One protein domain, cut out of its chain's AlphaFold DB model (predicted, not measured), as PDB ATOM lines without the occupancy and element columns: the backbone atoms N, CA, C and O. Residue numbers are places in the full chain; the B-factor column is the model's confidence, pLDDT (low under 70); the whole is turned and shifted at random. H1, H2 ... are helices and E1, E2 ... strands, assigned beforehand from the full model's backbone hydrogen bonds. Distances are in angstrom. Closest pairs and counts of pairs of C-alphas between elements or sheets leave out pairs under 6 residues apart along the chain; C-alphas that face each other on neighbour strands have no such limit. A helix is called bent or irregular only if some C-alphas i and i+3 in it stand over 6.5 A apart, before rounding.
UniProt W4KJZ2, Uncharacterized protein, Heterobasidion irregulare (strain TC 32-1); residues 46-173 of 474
ATOM      1  N   ILE A  46      26.232 -42.671  53.853       88.00
ATOM      2  CA  ILE A  46      25.336 -43.645  53.215       88.00
ATOM      3  C   ILE A  46      26.109 -44.946  52.994       88.00
ATOM      4  O   ILE A  46      27.203 -44.905  52.418       88.00
ATOM      5  N   GLN A  47      25.521 -46.064  53.412       89.50
ATOM      6  CA  GLN A  47      26.048 -47.412  53.199       89.50
ATOM      7  C   GLN A  47      25.451 -48.069  51.952       89.50
ATOM      8  O   GLN A  47      26.161 -48.742  51.208       89.50
ATOM      9  N   THR A  48      24.167 -47.833  51.677       91.31
ATOM     10  CA  THR A  48      23.444 -48.420  50.541       91.31
ATOM     11  C   THR A  48      22.398 -47.459  49.981       91.31
ATOM     12  O   THR A  48      21.979 -46.516  50.645       91.31
ATOM     13  N   LEU A  49      21.974 -47.690  48.741       93.88
ATOM     14  CA  LEU A  49      20.815 -47.020  48.141       93.88
ATOM     15  C   LEU A  49      19.673 -47.988  47.807       93.88
ATOM     16  O   LEU A  49      18.674 -47.574  47.222       93.88
ATOM     17  N   TRP A  50      19.800 -49.268  48.159       92.19
ATOM     18  CA  TRP A  50      18.736 -50.250  47.968       92.19
ATOM     19  C   TRP A  50      17.744 -50.222  49.112       92.19
ATOM     20  O   TRP A  50      18.137 -50.466  50.250       92.19
ATOM     21  N   ALA A  51      16.465 -50.049  48.784       94.38
ATOM     22  CA  ALA A  51      15.372 -50.052  49.751       94.38
ATOM     23  C   ALA A  51      15.400 -51.280  50.684       94.38
ATOM     24  O   ALA A  51      15.323 -51.138  51.898       94.38
ATOM     25  N   ASN A  52      15.618 -52.480  50.139       93.19
ATOM     26  CA  ASN A  52      15.639 -53.731  50.904       93.19
ATOM     27  C   ASN A  52      16.947 -54.001  51.673       93.19
ATOM     28  O   ASN A  52      17.054 -55.029  52.336       93.19
ATOM     29  N   LYS A  53      17.954 -53.126  51.566       93.50
ATOM     30  CA  LYS A  53      19.222 -53.237  52.308       93.50
ATOM     31  C   LYS A  53      19.473 -52.044  53.230       93.50
ATOM     32  O   LYS A  53      20.579 -51.920  53.749       93.50
ATOM     33  N   LEU A  54      18.498 -51.145  53.382       94.44
ATOM     34  CA  LEU A  54      18.629 -49.982  54.254       94.44
ATOM     35  C   LEU A  54      18.880 -50.431  55.694       94.44
ATOM     36  O   LEU A  54      18.252 -51.370  56.181       94.44
ATOM     37  N   ALA A  55      19.780 -49.734  56.382       94.56
ATOM     38  CA  ALA A  55      20.000 -49.892  57.813       94.56
ATOM     39  C   ALA A  55      19.531 -48.635  58.565       94.56
ATOM     40  O   ALA A  55      19.479 -47.554  57.975       94.56
ATOM     41  N   PRO A  56      19.282 -48.704  59.887       95.75
ATOM     42  CA  PRO A  56      18.960 -47.514  60.679       95.75
ATOM     43  C   PRO A  56      19.996 -46.383  60.575       95.75
ATOM     44  O   PRO A  56      19.662 -45.215  60.756       95.75
ATOM     45  N   SER A  57      21.253 -46.704  60.249       92.25
ATOM     46  CA  SER A  57      22.317 -45.721  60.002       92.25
ATOM     47  C   SER A  57      22.175 -44.941  58.688       92.25
ATOM     48  O   SER A  57      22.838 -43.919  58.523       92.25
ATOM     49  N   ASP A  58      21.348 -45.415  57.754       93.06
ATOM     50  CA  ASP A  58      21.029 -44.731  56.495       93.06
ATOM     51  C   ASP A  58      19.851 -43.750  56.635       93.06
ATOM     52  O   ASP A  58      19.500 -43.073  55.666       93.06
ATOM     53  N   PHE A  59      19.246 -43.657  57.824       95.50
ATOM     54  CA  PHE A  59      18.188 -42.698  58.124       95.50
ATOM     55  C   PHE A  59      18.763 -41.300  58.371       95.50
ATOM     56  O   PHE A  59      19.704 -41.109  59.148       95.50
ATOM     57  N   TYR A  60      18.165 -40.295  57.740       94.56
ATOM     58  CA  TYR A  60      18.627 -38.917  57.790       94.56
ATOM     59  C   TYR A  60      17.498 -37.942  58.031       94.56
ATOM     60  O   TYR A  60      16.514 -37.955  57.307       94.56
ATOM     61  N   ASP A  61      17.715 -37.001  58.946       95.50
ATOM     62  CA  ASP A  61      16.933 -35.772  59.001       95.50
ATOM     63  C   ASP A  61      17.586 -34.691  58.124       95.50
ATOM     64  O   ASP A  61      18.750 -34.290  58.307       95.50
ATOM     65  N   ILE A  62      16.846 -34.249  57.112       95.44
ATOM     66  CA  ILE A  62      17.228 -33.149  56.228       95.44
ATOM     67  C   ILE A  62      16.315 -31.928  56.375       95.44
ATOM     68  O   ILE A  62      16.520 -30.959  55.645       95.44
ATOM     69  N   SER A  63      15.396 -31.922  57.342       96.25
ATOM     70  CA  SER A  63      14.491 -30.805  57.632       96.25
ATOM     71  C   SER A  63      15.250 -29.488  57.817       96.25
ATOM     72  O   SER A  63      16.281 -29.433  58.488       96.25
ATOM     73  N   GLY A  64      14.773 -28.409  57.192       95.56
ATOM     74  CA  GLY A  64      15.358 -27.070  57.329       95.56
ATOM     75  C   GLY A  64      16.722 -26.875  56.650       95.56
ATOM     76  O   GLY A  64      17.219 -25.751  56.567       95.56
ATOM     77  N   HIS A  65      17.349 -27.927  56.117       93.56
ATOM     78  CA  HIS A  65      18.611 -27.786  55.399       93.56
ATOM     79  C   HIS A  65      18.380 -27.218  53.997       93.56
ATOM     80  O   HIS A  65      17.464 -27.622  53.303       93.56
ATOM     81  N   ILE A  66      19.252 -26.327  53.523       90.88
ATOM     82  CA  ILE A  66      19.201 -25.829  52.130       90.88
ATOM     83  C   ILE A  66      19.915 -26.792  51.169       90.88
ATOM     84  O   ILE A  66      19.569 -26.920  49.997       90.88
ATOM     85  N   SER A  67      20.965 -27.454  51.662       89.81
ATOM     86  CA  SER A  67      21.842 -28.301  50.856       89.81
ATOM     87  C   SER A  67      22.425 -29.449  51.691       89.81
ATOM     88  O   SER A  67      23.630 -29.427  51.981       89.81
ATOM     89  N   PRO A  68      21.622 -30.451  52.101       90.00
ATOM     90  CA  PRO A  68      22.135 -31.619  52.803       90.00
ATOM     91  C   PRO A  68      23.248 -32.285  51.984       90.00
ATOM     92  O   PRO A  68      23.156 -32.461  50.763       90.00
ATOM     93  N   VAL A  69      24.345 -32.603  52.675       87.56
ATOM     94  CA  VAL A  69      25.530 -33.227  52.087       87.56
ATOM     95  C   VAL A  69      25.615 -34.655  52.583       87.56
ATOM     96  O   VAL A  69      25.846 -34.884  53.769       87.56
ATOM     97  N   TYR A  70      25.500 -35.601  51.664       84.19
ATOM     98  CA  TYR A  70      25.697 -37.009  51.955       84.19
ATOM     99  C   TYR A  70      27.110 -37.387  51.574       84.19
ATOM    100  O   TYR A  70      27.617 -36.985  50.520       84.19
ATOM    101  N   ARG A  71      27.766 -38.133  52.451       84.62
ATOM    102  CA  ARG A  71      29.070 -38.718  52.178       84.62
ATOM    103  C   ARG A  71      28.869 -40.204  51.983       84.62
ATOM    104  O   ARG A  71      27.964 -40.790  52.557       84.62
ATOM    105  N   ALA A  72      29.728 -40.801  51.184       79.38
ATOM    106  CA  ALA A  72      29.848 -42.242  51.141       79.38
ATOM    107  C   ALA A  72      31.315 -42.583  51.360       79.38
ATOM    108  O   ALA A  72      32.212 -41.875  50.879       79.38
ATOM    109  N   ILE A  73      31.544 -43.620  52.154       67.31
ATOM    110  CA  ILE A  73      32.872 -44.121  52.471       67.31
ATOM    111  C   ILE A  73      32.954 -45.495  51.822       67.31
ATOM    112  O   ILE A  73      32.319 -46.428  52.293       67.31
ATOM    113  N   ARG A  74      33.732 -45.619  50.743       63.22
ATOM    114  CA  ARG A  74      34.173 -46.930  50.263       63.22
ATOM    115  C   ARG A  74      35.696 -46.999  50.268       63.22
ATOM    116  O   ARG A  74      36.376 -46.002  50.010       63.22
ATOM    117  N   PHE A  75      36.195 -48.169  50.656       50.50
ATOM    118  CA  PHE A  75      37.483 -48.377  51.319       50.50
ATOM    119  C   PHE A  75      38.712 -48.453  50.399       50.50
ATOM    120  O   PHE A  75      39.822 -48.315  50.898       50.50
ATOM    121  N   SER A  76      38.569 -48.586  49.079       50.16
ATOM    122  CA  SER A  76      39.717 -48.954  48.233       50.16
ATOM    123  C   SER A  76      40.729 -47.832  47.950       50.16
ATOM    124  O   SER A  76      41.887 -48.128  47.678       50.16
ATOM    125  N   TYR A  77      40.363 -46.545  48.056       54.28
ATOM    126  CA  TYR A  77      41.286 -45.441  47.701       54.28
ATOM    127  C   TYR A  77      41.345 -44.273  48.697       54.28
ATOM    128  O   TYR A  77      41.851 -43.200  48.358       54.28
ATOM    129  N   GLY A  78      40.773 -44.411  49.899       59.72
ATOM    130  CA  GLY A  78      40.810 -43.366  50.939       59.72
ATOM    131  C   GLY A  78      40.146 -42.028  50.566       59.72
ATOM    132  O   GLY A  78      40.271 -41.035  51.285       59.72
ATOM    133  N   ARG A  79      39.429 -41.955  49.436       63.16
ATOM    134  CA  ARG A  79      38.805 -40.717  48.952       63.16
ATOM    135  C   ARG A  79      37.366 -40.614  49.434       63.16
ATOM    136  O   ARG A  79      36.497 -41.367  49.016       63.16
ATOM    137  N   ARG A  80      37.104 -39.597  50.255       70.88
ATOM    138  CA  ARG A  80      35.747 -39.200  50.649       70.88
ATOM    139  C   ARG A  80      35.069 -38.486  49.486       70.88
ATOM    140  O   ARG A  80      35.536 -37.436  49.042       70.88
ATOM    141  N   LEU A  81      33.951 -39.026  49.020       71.19
ATOM    142  CA  LEU A  81      33.094 -38.358  48.049       71.19
ATOM    143  C   LEU A  81      31.859 -37.799  48.751       71.19
ATOM    144  O   LEU A  81      31.385 -38.346  49.744       71.19
ATOM    145  N   SER A  82      31.373 -36.665  48.246       81.19
ATOM    146  CA  SER A  82      30.183 -36.007  48.773       81.19
ATOM    147  C   SER A  82      29.211 -35.643  47.658       81.19
ATOM    148  O   SER A  82      29.610 -35.242  46.558       81.19
ATOM    149  N   MET A  83      27.926 -35.790  47.955       83.75
ATOM    150  CA  MET A  83      26.818 -35.418  47.087       83.75
ATOM    151  C   MET A  83      25.954 -34.398  47.816       83.75
ATOM    152  O   MET A  83      25.541 -34.617  48.952       83.75
ATOM    153  N   ARG A  84      25.715 -33.258  47.162       87.81
ATOM    154  CA  ARG A  84      24.824 -32.204  47.659       87.81
ATOM    155  C   ARG A  84      23.491 -32.298  46.953       87.81
ATOM    156  O   ARG A  84      23.491 -32.376  45.722       87.81
ATOM    157  N   PHE A  85      22.407 -32.268  47.705       88.31
ATOM    158  CA  PHE A  85      21.046 -32.287  47.180       88.31
ATOM    159  C   PHE A  85      20.357 -30.970  47.505       88.31
ATOM    160  O   PHE A  85      20.753 -30.291  48.444       88.31
ATOM    161  N   PHE A  86      19.368 -30.600  46.703       89.94
ATOM    162  CA  PHE A  86      18.593 -29.376  46.864       89.94
ATOM    163  C   PHE A  86      17.118 -29.742  46.746       89.94
ATOM    164  O   PHE A  86      16.789 -30.655  45.985       89.94
ATOM    165  N   TYR A  87      16.262 -29.054  47.500       90.56
ATOM    166  CA  TYR A  87      14.832 -29.348  47.516       90.56
ATOM    167  C   TYR A  87      14.184 -29.066  46.157       90.56
ATOM    168  O   TYR A  87      13.473 -29.904  45.625       90.56
ATOM    169  N   GLN A  88      14.532 -27.945  45.525       83.69
ATOM    170  CA  GLN A  88      14.188 -27.698  44.129       83.69
ATOM    171  C   GLN A  88      15.372 -28.042  43.210       83.69
ATOM    172  O   GLN A  88      16.530 -27.795  43.587       83.69
ATOM    173  N   PRO A  89      15.113 -28.605  42.011       66.75
ATOM    174  CA  PRO A  89      16.130 -28.811  40.987       66.75
ATOM    175  C   PRO A  89      16.921 -27.530  40.717       66.75
ATOM    176  O   PRO A  89      16.457 -26.428  40.983       66.75
ATOM    177  N   ASP A  90      18.131 -27.670  40.174       61.25
ATOM    178  CA  ASP A  90      19.060 -26.569  39.870       61.25
ATOM    179  C   ASP A  90      18.575 -25.701  38.681       61.25
ATOM    180  O   ASP A  90      19.349 -25.359  37.782       61.25
ATOM    181  N   SER A  91      17.281 -25.361  38.633       54.69
ATOM    182  CA  SER A  91      16.796 -24.229  37.861       54.69
ATOM    183  C   SER A  91      17.437 -22.988  38.472       54.69
ATOM    184  O   SER A  91      17.495 -22.794  39.686       54.69
ATOM    185  N   ARG A  92      18.042 -22.174  37.612       50.53
ATOM    186  CA  ARG A  92      18.854 -21.011  37.983       50.53
ATOM    187  C   ARG A  92      17.983 -19.851  38.473       50.53
ATOM    188  O   ARG A  92      18.210 -18.714  38.067       50.53
ATOM    189  N   HIS A  93      16.993 -20.121  39.324       56.81
ATOM    190  CA  HIS A  93      16.324 -19.073  40.071       56.81
ATOM    191  C   HIS A  93      17.409 -18.288  40.807       56.81
ATOM    192  O   HIS A  93      18.197 -18.837  41.574       56.81
ATOM    193  N   LEU A  94      17.486 -16.995  40.502       59.66
ATOM    194  CA  LEU A  94      18.450 -16.060  41.080       59.66
ATOM    195  C   LEU A  94      18.148 -15.752  42.561       59.66
ATOM    196  O   LEU A  94      18.846 -14.944  43.165       59.66
ATOM    197  N   GLY A  95      17.115 -16.380  43.134       78.62
ATOM    198  CA  GLY A  95      16.726 -16.250  44.531       78.62
ATOM    199  C   GLY A  95      17.380 -17.291  45.453       78.62
ATOM    200  O   GLY A  95      17.995 -18.256  44.988       78.62
ATOM    201  N   PRO A  96      17.250 -17.104  46.778       83.50
ATOM    202  CA  PRO A  96      17.671 -18.096  47.759       83.50
ATOM    203  C   PRO A  96      16.922 -19.417  47.538       83.50
ATOM    204  O   PRO A  96      15.709 -19.431  47.339       83.50
ATOM    205  N   LYS A  97      17.651 -20.540  47.565       86.88
ATOM    206  CA  LYS A  97      17.045 -21.873  47.444       86.88
ATOM    207  C   LYS A  97      16.230 -22.170  48.708       86.88
ATOM    208  O   LYS A  97      16.787 -22.002  49.798       86.88
ATOM    209  N   PRO A  98      14.970 -22.623  48.593       92.19
ATOM    210  CA  PRO A  98      14.184 -22.958  49.770       92.19
ATOM    211  C   PRO A  98      14.830 -24.132  50.526       92.19
ATOM    212  O   PRO A  98      15.428 -25.013  49.891       92.19
ATOM    213  N   PRO A  99      14.745 -24.155  51.868       95.31
ATOM    214  CA  PRO A  99      15.143 -25.320  52.642       95.31
ATOM    215  C   PRO A  99      14.199 -26.501  52.378       95.31
ATOM    216  O   PRO A  99      13.077 -26.321  51.903       95.31
ATOM    217  N   PHE A 100      14.647 -27.713  52.706       95.50
ATOM    218  CA  PHE A 100      13.757 -28.873  52.767       95.50
ATOM    219  C   PHE A 100      12.665 -28.639  53.833       95.50
ATOM    220  O   PHE A 100      12.985 -28.087  54.896       95.50
ATOM    221  N   PRO A 101      11.404 -29.041  53.580       97.06
ATOM    222  CA  PRO A 101      10.300 -28.850  54.517       97.06
ATOM    223  C   PRO A 101      10.563 -29.462  55.896       97.06
ATOM    224  O   PRO A 101      11.340 -30.410  56.044       97.06
ATOM    225  N   SER A 102       9.882 -28.939  56.912       96.69
ATOM    226  CA  SER A 102       9.850 -29.562  58.237       96.69
ATOM    227  C   SER A 102       9.330 -30.999  58.145       96.69
ATOM    228  O   SER A 102       8.408 -31.271  57.382       96.69
ATOM    229  N   GLY A 103       9.918 -31.912  58.921       96.00
ATOM    230  CA  GLY A 103       9.535 -33.326  58.904       96.00
ATOM    231  C   GLY A 103      10.146 -34.131  57.755       96.00
ATOM    232  O   GLY A 103       9.774 -35.280  57.560       96.00
ATOM    233  N   THR A 104      11.105 -33.574  57.008       97.44
ATOM    234  CA  THR A 104      11.816 -34.326  55.968       97.44
ATOM    235  C   THR A 104      12.910 -35.192  56.592       97.44
ATOM    236  O   THR A 104      14.094 -34.846  56.556       97.44
ATOM    237  N   HIS A 105      12.515 -36.326  57.165       96.94
ATOM    238  CA  HIS A 105      13.419 -37.338  57.702       96.94
ATOM    239  C   HIS A 105      13.083 -38.728  57.156       96.94
ATOM    240  O   HIS A 105      11.918 -39.065  56.983       96.94
ATOM    241  N   GLY A 106      14.105 -39.514  56.829       97.25
ATOM    242  CA  GLY A 106      13.918 -40.808  56.180       97.25
ATOM    243  C   GLY A 106      15.137 -41.262  55.388       97.25
ATOM    244  O   GLY A 106      16.273 -40.974  55.768       97.25
ATOM    245  N   PHE A 107      14.914 -41.975  54.288       97.25
ATOM    246  CA  PHE A 107      15.957 -42.707  53.570       97.25
ATOM    247  C   PHE A 107      16.160 -42.189  52.147       97.25
ATOM    248  O   PHE A 107      15.211 -41.993  51.385       97.25
ATOM    249  N   LEU A 108      17.424 -42.021  51.751       96.25
ATOM    250  CA  LEU A 108      17.781 -41.821  50.349       96.25
ATOM    251  C   LEU A 108      17.878 -43.190  49.669       96.25
ATOM    252  O   LEU A 108      18.634 -44.044  50.126       96.25
ATOM    253  N   TYR A 109      17.164 -43.383  48.566       96.25
ATOM    254  CA  TYR A 109      17.140 -44.661  47.861       96.25
ATOM    255  C   TYR A 109      17.182 -44.473  46.345       96.25
ATOM    256  O   TYR A 109      16.954 -43.382  45.815       96.25
ATOM    257  N   TYR A 110      17.534 -45.541  45.643       95.12
ATOM    258  CA  TYR A 110      17.594 -45.598  44.194       95.12
ATOM    259  C   TYR A 110      16.403 -46.378  43.644       95.12
ATOM    260  O   TYR A 110      16.077 -47.458  44.134       95.12
ATOM    261  N   VAL A 111      15.792 -45.848  42.588       94.62
ATOM    262  CA  VAL A 111      14.781 -46.551  41.801       94.62
ATOM    263  C   VAL A 111      15.158 -46.492  40.328       94.62
ATOM    264  O   VAL A 111      15.612 -45.461  39.826       94.62
ATOM    265  N   SER A 112      14.959 -47.600  39.620       89.62
ATOM    266  CA  SER A 112      15.118 -47.653  38.172       89.62
ATOM    267  C   SER A 112      13.892 -48.266  37.524       89.62
ATOM    268  O   SER A 112      13.401 -49.298  37.966       89.62
ATOM    269  N   LYS A 113      13.424 -47.637  36.446       83.94
ATOM    270  CA  LYS A 113      12.420 -48.214  35.536       83.94
ATOM    271  C   LYS A 113      13.066 -48.928  34.350       83.94
ATOM    272  O   LYS A 113      12.372 -49.441  33.482       83.94
ATOM    273  N   THR A 114      14.393 -48.899  34.277       72.94
ATOM    274  CA  THR A 114      15.161 -49.431  33.157       72.94
ATOM    275  C   THR A 114      16.290 -50.318  33.681       72.94
ATOM    276  O   THR A 114      16.763 -50.123  34.803       72.94
ATOM    277  N   PRO A 115      16.778 -51.279  32.883       63.28
ATOM    278  CA  PRO A 115      17.879 -52.143  33.304       63.28
ATOM    279  C   PRO A 115      19.225 -51.403  33.419       63.28
ATOM    280  O   PRO A 115      20.204 -51.978  33.880       63.28
ATOM    281  N   TRP A 116      19.311 -50.129  33.016       64.38
ATOM    282  CA  TRP A 116      20.556 -49.362  33.045       64.38
ATOM    283  C   TRP A 116      20.579 -48.303  34.148       64.38
ATOM    284  O   TRP A 116      19.684 -47.469  34.268       64.38
ATOM    285  N   LEU A 117      21.702 -48.241  34.874       76.88
ATOM    286  CA  LEU A 117      21.875 -47.369  36.038       76.88
ATOM    287  C   LEU A 117      21.483 -45.897  35.794       76.88
ATOM    288  O   LEU A 117      20.793 -45.283  36.606       76.88
ATOM    289  N   LEU A 118      21.938 -45.310  34.679       72.19
ATOM    290  CA  LEU A 118      21.730 -43.882  34.394       72.19
ATOM    291  C   LEU A 118      20.277 -43.520  34.050       72.19
ATOM    292  O   LEU A 118      19.960 -42.332  34.028       72.19
ATOM    293  N   GLY A 119      19.429 -44.515  33.774       73.88
ATOM    294  CA  GLY A 119      17.994 -44.338  33.556       73.88
ATOM    295  C   GLY A 119      17.197 -44.304  34.854       73.88
ATOM    296  O   GLY A 119      16.029 -43.931  34.833       73.88
ATOM    297  N   GLY A 120      17.832 -44.652  35.974       87.94
ATOM    298  CA  GLY A 120      17.241 -44.514  37.291       87.94
ATOM    299  C   GLY A 120      17.437 -43.132  37.906       87.94
ATOM    300  O   GLY A 120      18.089 -42.222  37.371       87.94
ATOM    301  N   GLU A 121      16.883 -42.994  39.096       93.31
ATOM    302  CA  GLU A 121      16.837 -41.757  39.854       93.31
ATOM    303  C   GLU A 121      17.017 -42.024  41.346       93.31
ATOM    304  O   GLU A 121      16.665 -43.082  41.863       93.31
ATOM    305  N   LEU A 122      17.608 -41.051  42.037       94.25
ATOM    306  CA  LEU A 122      17.618 -41.031  43.493       94.25
ATOM    307  C   LEU A 122      16.348 -40.355  43.976       94.25
ATOM    308  O   LEU A 122      16.013 -39.275  43.488       94.25
ATOM    309  N   ARG A 123      15.702 -40.956  44.962       96.44
ATOM    310  CA  ARG A 123      14.537 -40.418  45.658       96.44
ATOM    311  C   ARG A 123      14.821 -40.366  47.150       96.44
ATOM    312  O   ARG A 123      15.759 -40.997  47.637       96.44
ATOM    313  N   PHE A 124      14.033 -39.578  47.864       97.38
ATOM    314  CA  PHE A 124      14.090 -39.507  49.315       97.38
ATOM    315  C   PHE A 124      12.722 -39.892  49.854       97.38
ATOM    316  O   PHE A 124      11.744 -39.229  49.521       97.38
ATOM    317  N   ARG A 125      12.651 -40.963  50.640       98.25
ATOM    318  CA  ARG A 125      11.410 -41.420  51.260       98.25
ATOM    319  C   ARG A 125      11.348 -40.943  52.696       98.25
ATOM    320  O   ARG A 125      12.284 -41.201  53.443       98.25
ATOM    321  N   ILE A 126      10.267 -40.264  53.059       98.25
ATOM    322  CA  ILE A 126       9.970 -39.804  54.412       98.25
ATOM    323  C   ILE A 126       9.327 -40.962  55.178       98.25
ATOM    324  O   ILE A 126       8.349 -41.544  54.713       98.25
ATOM    325  N   THR A 127       9.874 -41.297  56.343       98.00
ATOM    326  CA  THR A 127       9.389 -42.390  57.202       98.00
ATOM    327  C   THR A 127       9.200 -41.893  58.629       98.00
ATOM    328  O   THR A 127       9.828 -40.922  59.034       98.00
ATOM    329  N   LYS A 128       8.344 -42.555  59.415       96.94
ATOM    330  CA  LYS A 128       8.054 -42.148  60.805       96.94
ATOM    331  C   LYS A 128       9.265 -42.283  61.737       96.94
ATOM    332  O   LYS A 128       9.380 -41.551  62.716       96.94
ATOM    333  N   ASP A 129      10.135 -43.246  61.460       96.56
ATOM    334  CA  ASP A 129      11.289 -43.592  62.280       96.56
ATOM    335  C   ASP A 129      12.449 -44.116  61.418       96.56
ATOM    336  O   ASP A 129      12.364 -44.196  60.189       96.56
ATOM    337  N   ASN A 130      13.553 -44.456  62.083       96.56
ATOM    338  CA  ASN A 130      14.743 -45.019  61.460       96.56
ATOM    339  C   ASN A 130      14.679 -46.540  61.265       96.56
ATOM    340  O   ASN A 130      15.708 -47.135  60.950       96.56
ATOM    341  N   ASN A 131      13.524 -47.183  61.458       96.94
ATOM    342  CA  ASN A 131      13.381 -48.612  61.217       96.94
ATOM    343  C   ASN A 131      13.188 -48.857  59.711       96.94
ATOM    344  O   ASN A 131      12.180 -48.422  59.165       96.94
ATOM    345  N   PRO A 132      14.078 -49.590  59.017       96.31
ATOM    346  CA  PRO A 132      13.900 -49.897  57.597       96.31
ATOM    347  C   PRO A 132      12.567 -50.583  57.263       96.31
ATOM    348  O   PRO A 132      12.063 -50.414  56.158       96.31
ATOM    349  N   ALA A 133      11.951 -51.298  58.211       96.06
ATOM    350  CA  ALA A 133      10.630 -51.901  58.017       96.06
ATOM    351  C   ALA A 133       9.505 -50.864  57.818       96.06
ATOM    352  O   ALA A 133       8.463 -51.199  57.263       96.06
ATOM    353  N   SER A 134       9.702 -49.604  58.230       95.25
ATOM    354  CA  SER A 134       8.750 -48.516  57.970       95.25
ATOM    355  C   SER A 134       8.888 -47.914  56.566       95.25
ATOM    356  O   SER A 134       8.078 -47.069  56.187       95.25
ATOM    357  N   PHE A 135       9.862 -48.367  55.760       97.06
ATOM    358  CA  PHE A 135      10.112 -47.845  54.415       97.06
ATOM    359  C   PHE A 135       8.908 -47.996  53.479       97.06
ATOM    360  O   PHE A 135       8.579 -47.060  52.752       97.06
ATOM    361  N   ASP A 136       8.216 -49.134  53.493       96.69
ATOM    362  CA  ASP A 136       7.070 -49.354  52.599       96.69
ATOM    363  C   ASP A 136       5.835 -48.533  52.998       96.69
ATOM    364  O   ASP A 136       5.011 -48.220  52.143       96.69
ATOM    365  N   GLY A 137       5.739 -48.131  54.270       96.69
ATOM    366  CA  GLY A 137       4.683 -47.247  54.778       96.69
ATOM    367  C   GLY A 137       5.007 -45.751  54.686       96.69
ATOM    368  O   GLY A 137       4.208 -44.937  55.139       96.69
ATOM    369  N   GLY A 138       6.184 -45.390  54.168       97.44
ATOM    370  CA  GLY A 138       6.608 -44.004  53.994       97.44
ATOM    371  C   GLY A 138       6.194 -43.403  52.651       97.44
ATOM    372  O   GLY A 138       5.954 -44.115  51.677       97.44
ATOM    373  N   ASP A 139       6.211 -42.074  52.577       98.06
ATOM    374  CA  ASP A 139       5.901 -41.318  51.363       98.06
ATOM    375  C   ASP A 139       7.168 -40.767  50.711       98.06
ATOM    376  O   ASP A 139       8.082 -40.282  51.382       98.06
ATOM    377  N   ASP A 140       7.234 -40.786  49.381       98.25
ATOM    378  CA  ASP A 140       8.300 -40.067  48.687       98.25
ATOM    379  C   ASP A 140       8.161 -38.558  48.935       98.25
ATOM    380  O   ASP A 140       7.077 -37.986  48.794       98.25
ATOM    381  N   LEU A 141       9.277 -37.899  49.260       97.44
ATOM    382  CA  LEU A 141       9.355 -36.445  49.342       97.44
ATOM    383  C   LEU A 141       8.817 -35.845  48.041       97.44
ATOM    384  O   LEU A 141       9.231 -36.248  46.955       97.44
ATOM    385  N   ARG A 142       7.930 -34.855  48.146       96.44
ATOM    386  CA  ARG A 142       7.368 -34.136  46.997       96.44
ATOM    387  C   ARG A 142       7.969 -32.745  46.876       96.44
ATOM    388  O   ARG A 142       8.279 -32.114  47.880       96.44
ATOM    389  N   CYS A 143       8.147 -32.281  45.648       92.00
ATOM    390  CA  CYS A 143       8.474 -30.900  45.318       92.00
ATOM    391  C   CYS A 143       7.259 -29.978  45.582       92.00
ATOM    392  O   CYS A 143       6.138 -30.464  45.730       92.00
ATOM    393  N   PRO A 144       7.433 -28.639  45.618       89.50
ATOM    394  CA  PRO A 144       6.320 -27.698  45.826       89.50
ATOM    395  C   PRO A 144       5.203 -27.756  44.774       89.50
ATOM    396  O   PRO A 144       4.100 -27.294  45.036       89.50
ATOM    397  N   ASP A 145       5.495 -28.295  43.593       87.94
ATOM    398  CA  ASP A 145       4.535 -28.552  42.513       87.94
ATOM    399  C   ASP A 145       3.753 -29.870  42.696       87.94
ATOM    400  O   ASP A 145       2.882 -30.182  41.892       87.94
ATOM    401  N   GLY A 146       4.038 -30.637  43.754       93.62
ATOM    402  CA  GLY A 146       3.409 -31.922  44.053       93.62
ATOM    403  C   GLY A 146       4.084 -33.126  43.391       93.62
ATOM    404  O   GLY A 146       3.761 -34.265  43.750       93.62
ATOM    405  N   GLU A 147       5.040 -32.914  42.484       93.06
ATOM    406  CA  GLU A 147       5.789 -33.991  41.833       93.06
ATOM    407  C   GLU A 147       6.723 -34.696  42.817       93.06
ATOM    408  O   GLU A 147       7.198 -34.108  43.789       93.06
ATOM    409  N   VAL A 148       7.032 -35.969  42.563       96.00
ATOM    410  CA  VAL A 148       7.991 -36.705  43.397       96.00
ATOM    411  C   VAL A 148       9.383 -36.095  43.240       96.00
ATOM    412  O   VAL A 148       9.925 -35.991  42.136       96.00
ATOM    413  N   TRP A 149       9.996 -35.730  44.363       95.25
ATOM    414  CA  TRP A 149      11.369 -35.265  44.399       95.25
ATOM    415  C   TRP A 149      12.292 -36.379  43.917       95.25
ATOM    416  O   TRP A 149      12.372 -37.464  44.500       95.25
ATOM    417  N   CYS A 150      13.022 -36.100  42.843       93.69
ATOM    418  CA  CYS A 150      13.965 -37.045  42.284       93.69
ATOM    419  C   CYS A 150      15.226 -36.350  41.774       93.69
ATOM    420  O   CYS A 150      15.242 -35.183  41.367       93.69
ATOM    421  N   ARG A 151      16.320 -37.107  41.750       88.88
ATOM    422  CA  ARG A 151      17.559 -36.723  41.087       88.88
ATOM    423  C   ARG A 151      17.947 -37.783  40.072       88.88
ATOM    424  O   ARG A 151      18.532 -38.804  40.426       88.88
ATOM    425  N   LYS A 152      17.693 -37.488  38.798       86.50
ATOM    426  CA  LYS A 152      18.109 -38.336  37.674       86.50
ATOM    427  C   LYS A 152      19.625 -38.537  37.678       86.50
ATOM    428  O   LYS A 152      20.385 -37.562  37.737       86.50
ATOM    429  N   LEU A 153      20.079 -39.788  37.584       84.06
ATOM    430  CA  LEU A 153      21.514 -40.099  37.558       84.06
ATOM    431  C   LEU A 153      22.191 -39.573  36.282       84.06
ATOM    432  O   LEU A 153      23.359 -39.186  36.326       84.06
ATOM    433  N   SER A 154      21.451 -39.464  35.175       73.38
ATOM    434  CA  SER A 154      21.904 -38.847  33.917       73.38
ATOM    435  C   SER A 154      22.387 -37.394  34.068       73.38
ATOM    436  O   SER A 154      23.251 -36.944  33.304       73.38
ATOM    437  N   ASN A 155      21.901 -36.683  35.093       72.75
ATOM    438  CA  ASN A 155      22.267 -35.299  35.399       72.75
ATOM    439  C   ASN A 155      23.568 -35.173  36.210       72.75
ATOM    440  O   ASN A 155      24.063 -34.061  36.438       72.75
ATOM    441  N   LEU A 156      24.148 -36.286  36.664       75.81
ATOM    442  CA  LEU A 156      25.398 -36.270  37.413       75.81
ATOM    443  C   LEU A 156      26.569 -36.009  36.469       75.81
ATOM    444  O   LEU A 156      26.889 -36.785  35.574       75.81
ATOM    445  N   ARG A 157      27.240 -34.878  36.683       64.25
ATOM    446  CA  ARG A 157      28.334 -34.409  35.814       64.25
ATOM    447  C   ARG A 157      29.686 -35.039  36.136       64.25
ATOM    448  O   ARG A 157      30.641 -34.866  35.384       64.25
ATOM    449  N   ASN A 158      29.798 -35.697  37.286       69.19
ATOM    450  CA  ASN A 158      31.061 -36.189  37.807       69.19
ATOM    451  C   ASN A 158      31.084 -37.715  37.765       69.19
ATOM    452  O   ASN A 158      30.375 -38.365  38.528       69.19
ATOM    453  N   PHE A 159      31.959 -38.276  36.931       65.94
ATOM    454  CA  PHE A 159      32.192 -39.719  36.849       65.94
ATOM    455  C   PHE A 159      32.465 -40.348  38.224       65.94
ATOM    456  O   PHE A 159      31.981 -41.435  38.505       65.94
ATOM    457  N   LYS A 160      33.147 -39.631  39.130       72.75
ATOM    458  CA  LYS A 160      33.391 -40.109  40.499       72.75
ATOM    459  C   LYS A 160      32.096 -40.277  41.299       72.75
ATOM    460  O   LYS A 160      32.003 -41.196  42.096       72.75
ATOM    461  N   GLN A 161      31.103 -39.408  41.091       78.44
ATOM    462  CA  GLN A 161      29.788 -39.549  41.729       78.44
ATOM    463  C   GLN A 161      29.020 -40.736  41.145       78.44
ATOM    464  O   GLN A 161      28.395 -41.465  41.897       78.44
ATOM    465  N   ILE A 162      29.106 -40.969  39.833       76.31
ATOM    466  CA  ILE A 162      28.456 -42.123  39.192       76.31
ATOM    467  C   ILE A 162      29.088 -43.436  39.668       76.31
ATOM    468  O   ILE A 162      28.368 -44.350  40.051       76.31
ATOM    469  N   ALA A 163      30.421 -43.515  39.699       74.56
ATOM    470  CA  ALA A 163      31.144 -44.676  40.217       74.56
ATOM    471  C   ALA A 163      30.797 -44.950  41.689       74.56
ATOM    472  O   ALA A 163      30.581 -46.093  42.077       74.56
ATOM    473  N   LEU A 164      30.667 -43.892  42.494       79.06
ATOM    474  CA  LEU A 164      30.203 -44.014  43.871       79.06
ATOM    475  C   LEU A 164      28.779 -44.567  43.948       79.06
ATOM    476  O   LEU A 164      28.530 -45.492  44.712       79.06
ATOM    477  N   LEU A 165      27.844 -44.016  43.174       84.50
ATOM    478  CA  LEU A 165      26.465 -44.494  43.180       84.50
ATOM    479  C   LEU A 165      26.376 -45.951  42.750       84.50
ATOM    480  O   LEU A 165      25.671 -46.704  43.404       84.50
ATOM    481  N   ARG A 166      27.151 -46.371  41.741       79.81
ATOM    482  CA  ARG A 166      27.284 -47.794  41.396       79.81
ATOM    483  C   ARG A 166      27.698 -48.619  42.594       79.81
ATOM    484  O   ARG A 166      27.037 -49.592  42.892       79.81
ATOM    485  N   SER A 167      28.715 -48.184  43.331       81.25
ATOM    486  CA  SER A 167      29.176 -48.927  44.503       81.25
ATOM    487  C   SER A 167      28.153 -49.016  45.643       81.25
ATOM    488  O   SER A 167      28.190 -49.968  46.412       81.25
ATOM    489  N   LEU A 168      27.235 -48.048  45.746       86.69
ATOM    490  CA  LEU A 168      26.135 -48.049  46.719       86.69
ATOM    491  C   LEU A 168      24.906 -48.834  46.221       86.69
ATOM    492  O   LEU A 168      24.076 -49.250  47.025       86.69
ATOM    493  N   ILE A 169      24.781 -49.001  44.900       86.31
ATOM    494  CA  ILE A 169      23.702 -49.718  44.203       86.31
ATOM    495  C   ILE A 169      24.148 -51.133  43.793       86.31
ATOM    496  O   ILE A 169      23.331 -51.939  43.401       86.31
ATOM    497  N   ASN A 170      25.407 -51.528  43.880       79.00
ATOM    498  CA  ASN A 170      25.778 -52.938  43.795       79.00
ATOM    499  C   ASN A 170      27.149 -53.129  44.442       79.00
ATOM    500  O   ASN A 170      28.170 -52.931  43.784       79.00
ATOM    501  N   PRO A 171      27.209 -53.423  45.753       66.69
ATOM    502  CA  PRO A 171      28.488 -53.619  46.413       66.69
ATOM    503  C   PRO A 171      29.173 -54.926  45.982       66.69
ATOM    504  O   PRO A 171      30.399 -54.971  46.028       66.69
ATOM    505  N   GLU A 172      28.416 -55.931  45.535       66.44
ATOM    506  CA  GLU A 172      28.940 -57.245  45.122       66.44
ATOM    507  C   GLU A 172      29.479 -57.261  43.679       66.44
ATOM    508  O   GLU A 172      30.147 -58.212  43.291       66.44
ATOM    509  N   ASP A 173      29.226 -56.211  42.884       63.66
ATOM    510  CA  ASP A 173      29.896 -56.021  41.590       63.66
ATOM    511  C   ASP A 173      31.350 -55.598  41.846       63.66
ATOM    512  O   ASP A 173      31.624 -54.454  42.249       63.66
TER     513      ASP A 173
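Overview. This is residues 46 to 173 of the 474 residues of an uncharacterized protein of Heterobasidion irregulare (strain TC 32-1) (UniProt W4KJZ2). Little regular structure is here: long loops surround a strongly twisted four-stranded sheet, and helix H1 packs on a separate small hairpin, E2 and E3. Residues 90 to 95 stick out. The 128 printed residues hold six named strands, then one helix; the class is mixed, with 38 residues in named elements. The antiparallel sheet runs E1, E4, E5, E6; the whole is compact, radius of gyration of the C-alphas 14.4 A, spans 39 by 35 by 30 A.

Along the chain. Find C-alpha 59 at (18.188, -42.698, 58.124); E1 runs to 61. E2 is 69 to 72, E3 81 to 84, E4 105 to 111 (18.4 A), E5 121 to 126 and E6 150 to 152. H1, 159 to 169, ends at (23.702, -49.718, 44.203).

Arrangement. E4, E5 and E6 form a meander, successive antiparallel neighbours. Look for N 60 and O 106, 2.8 A; N 109 and O 123, 2.9 A; N 122 and O 151, 2.9 A; in hairpin E2 and E3, N 70 and O 83, 2.9 A. The closest C-alphas of E3 and H1, Leu 81 and Gln 161, are 7.2 A apart. H1 only grazes the four-stranded sheet, with residues 165 to 169; its O i to N i+4 pairs are each within hydrogen-bond range.

Size, cuts and confidence. The printed part has no cut. Links E3 to E4 and E5 to E6 are long. Confidence is under 70 in 21 residues, among them 73 to 79.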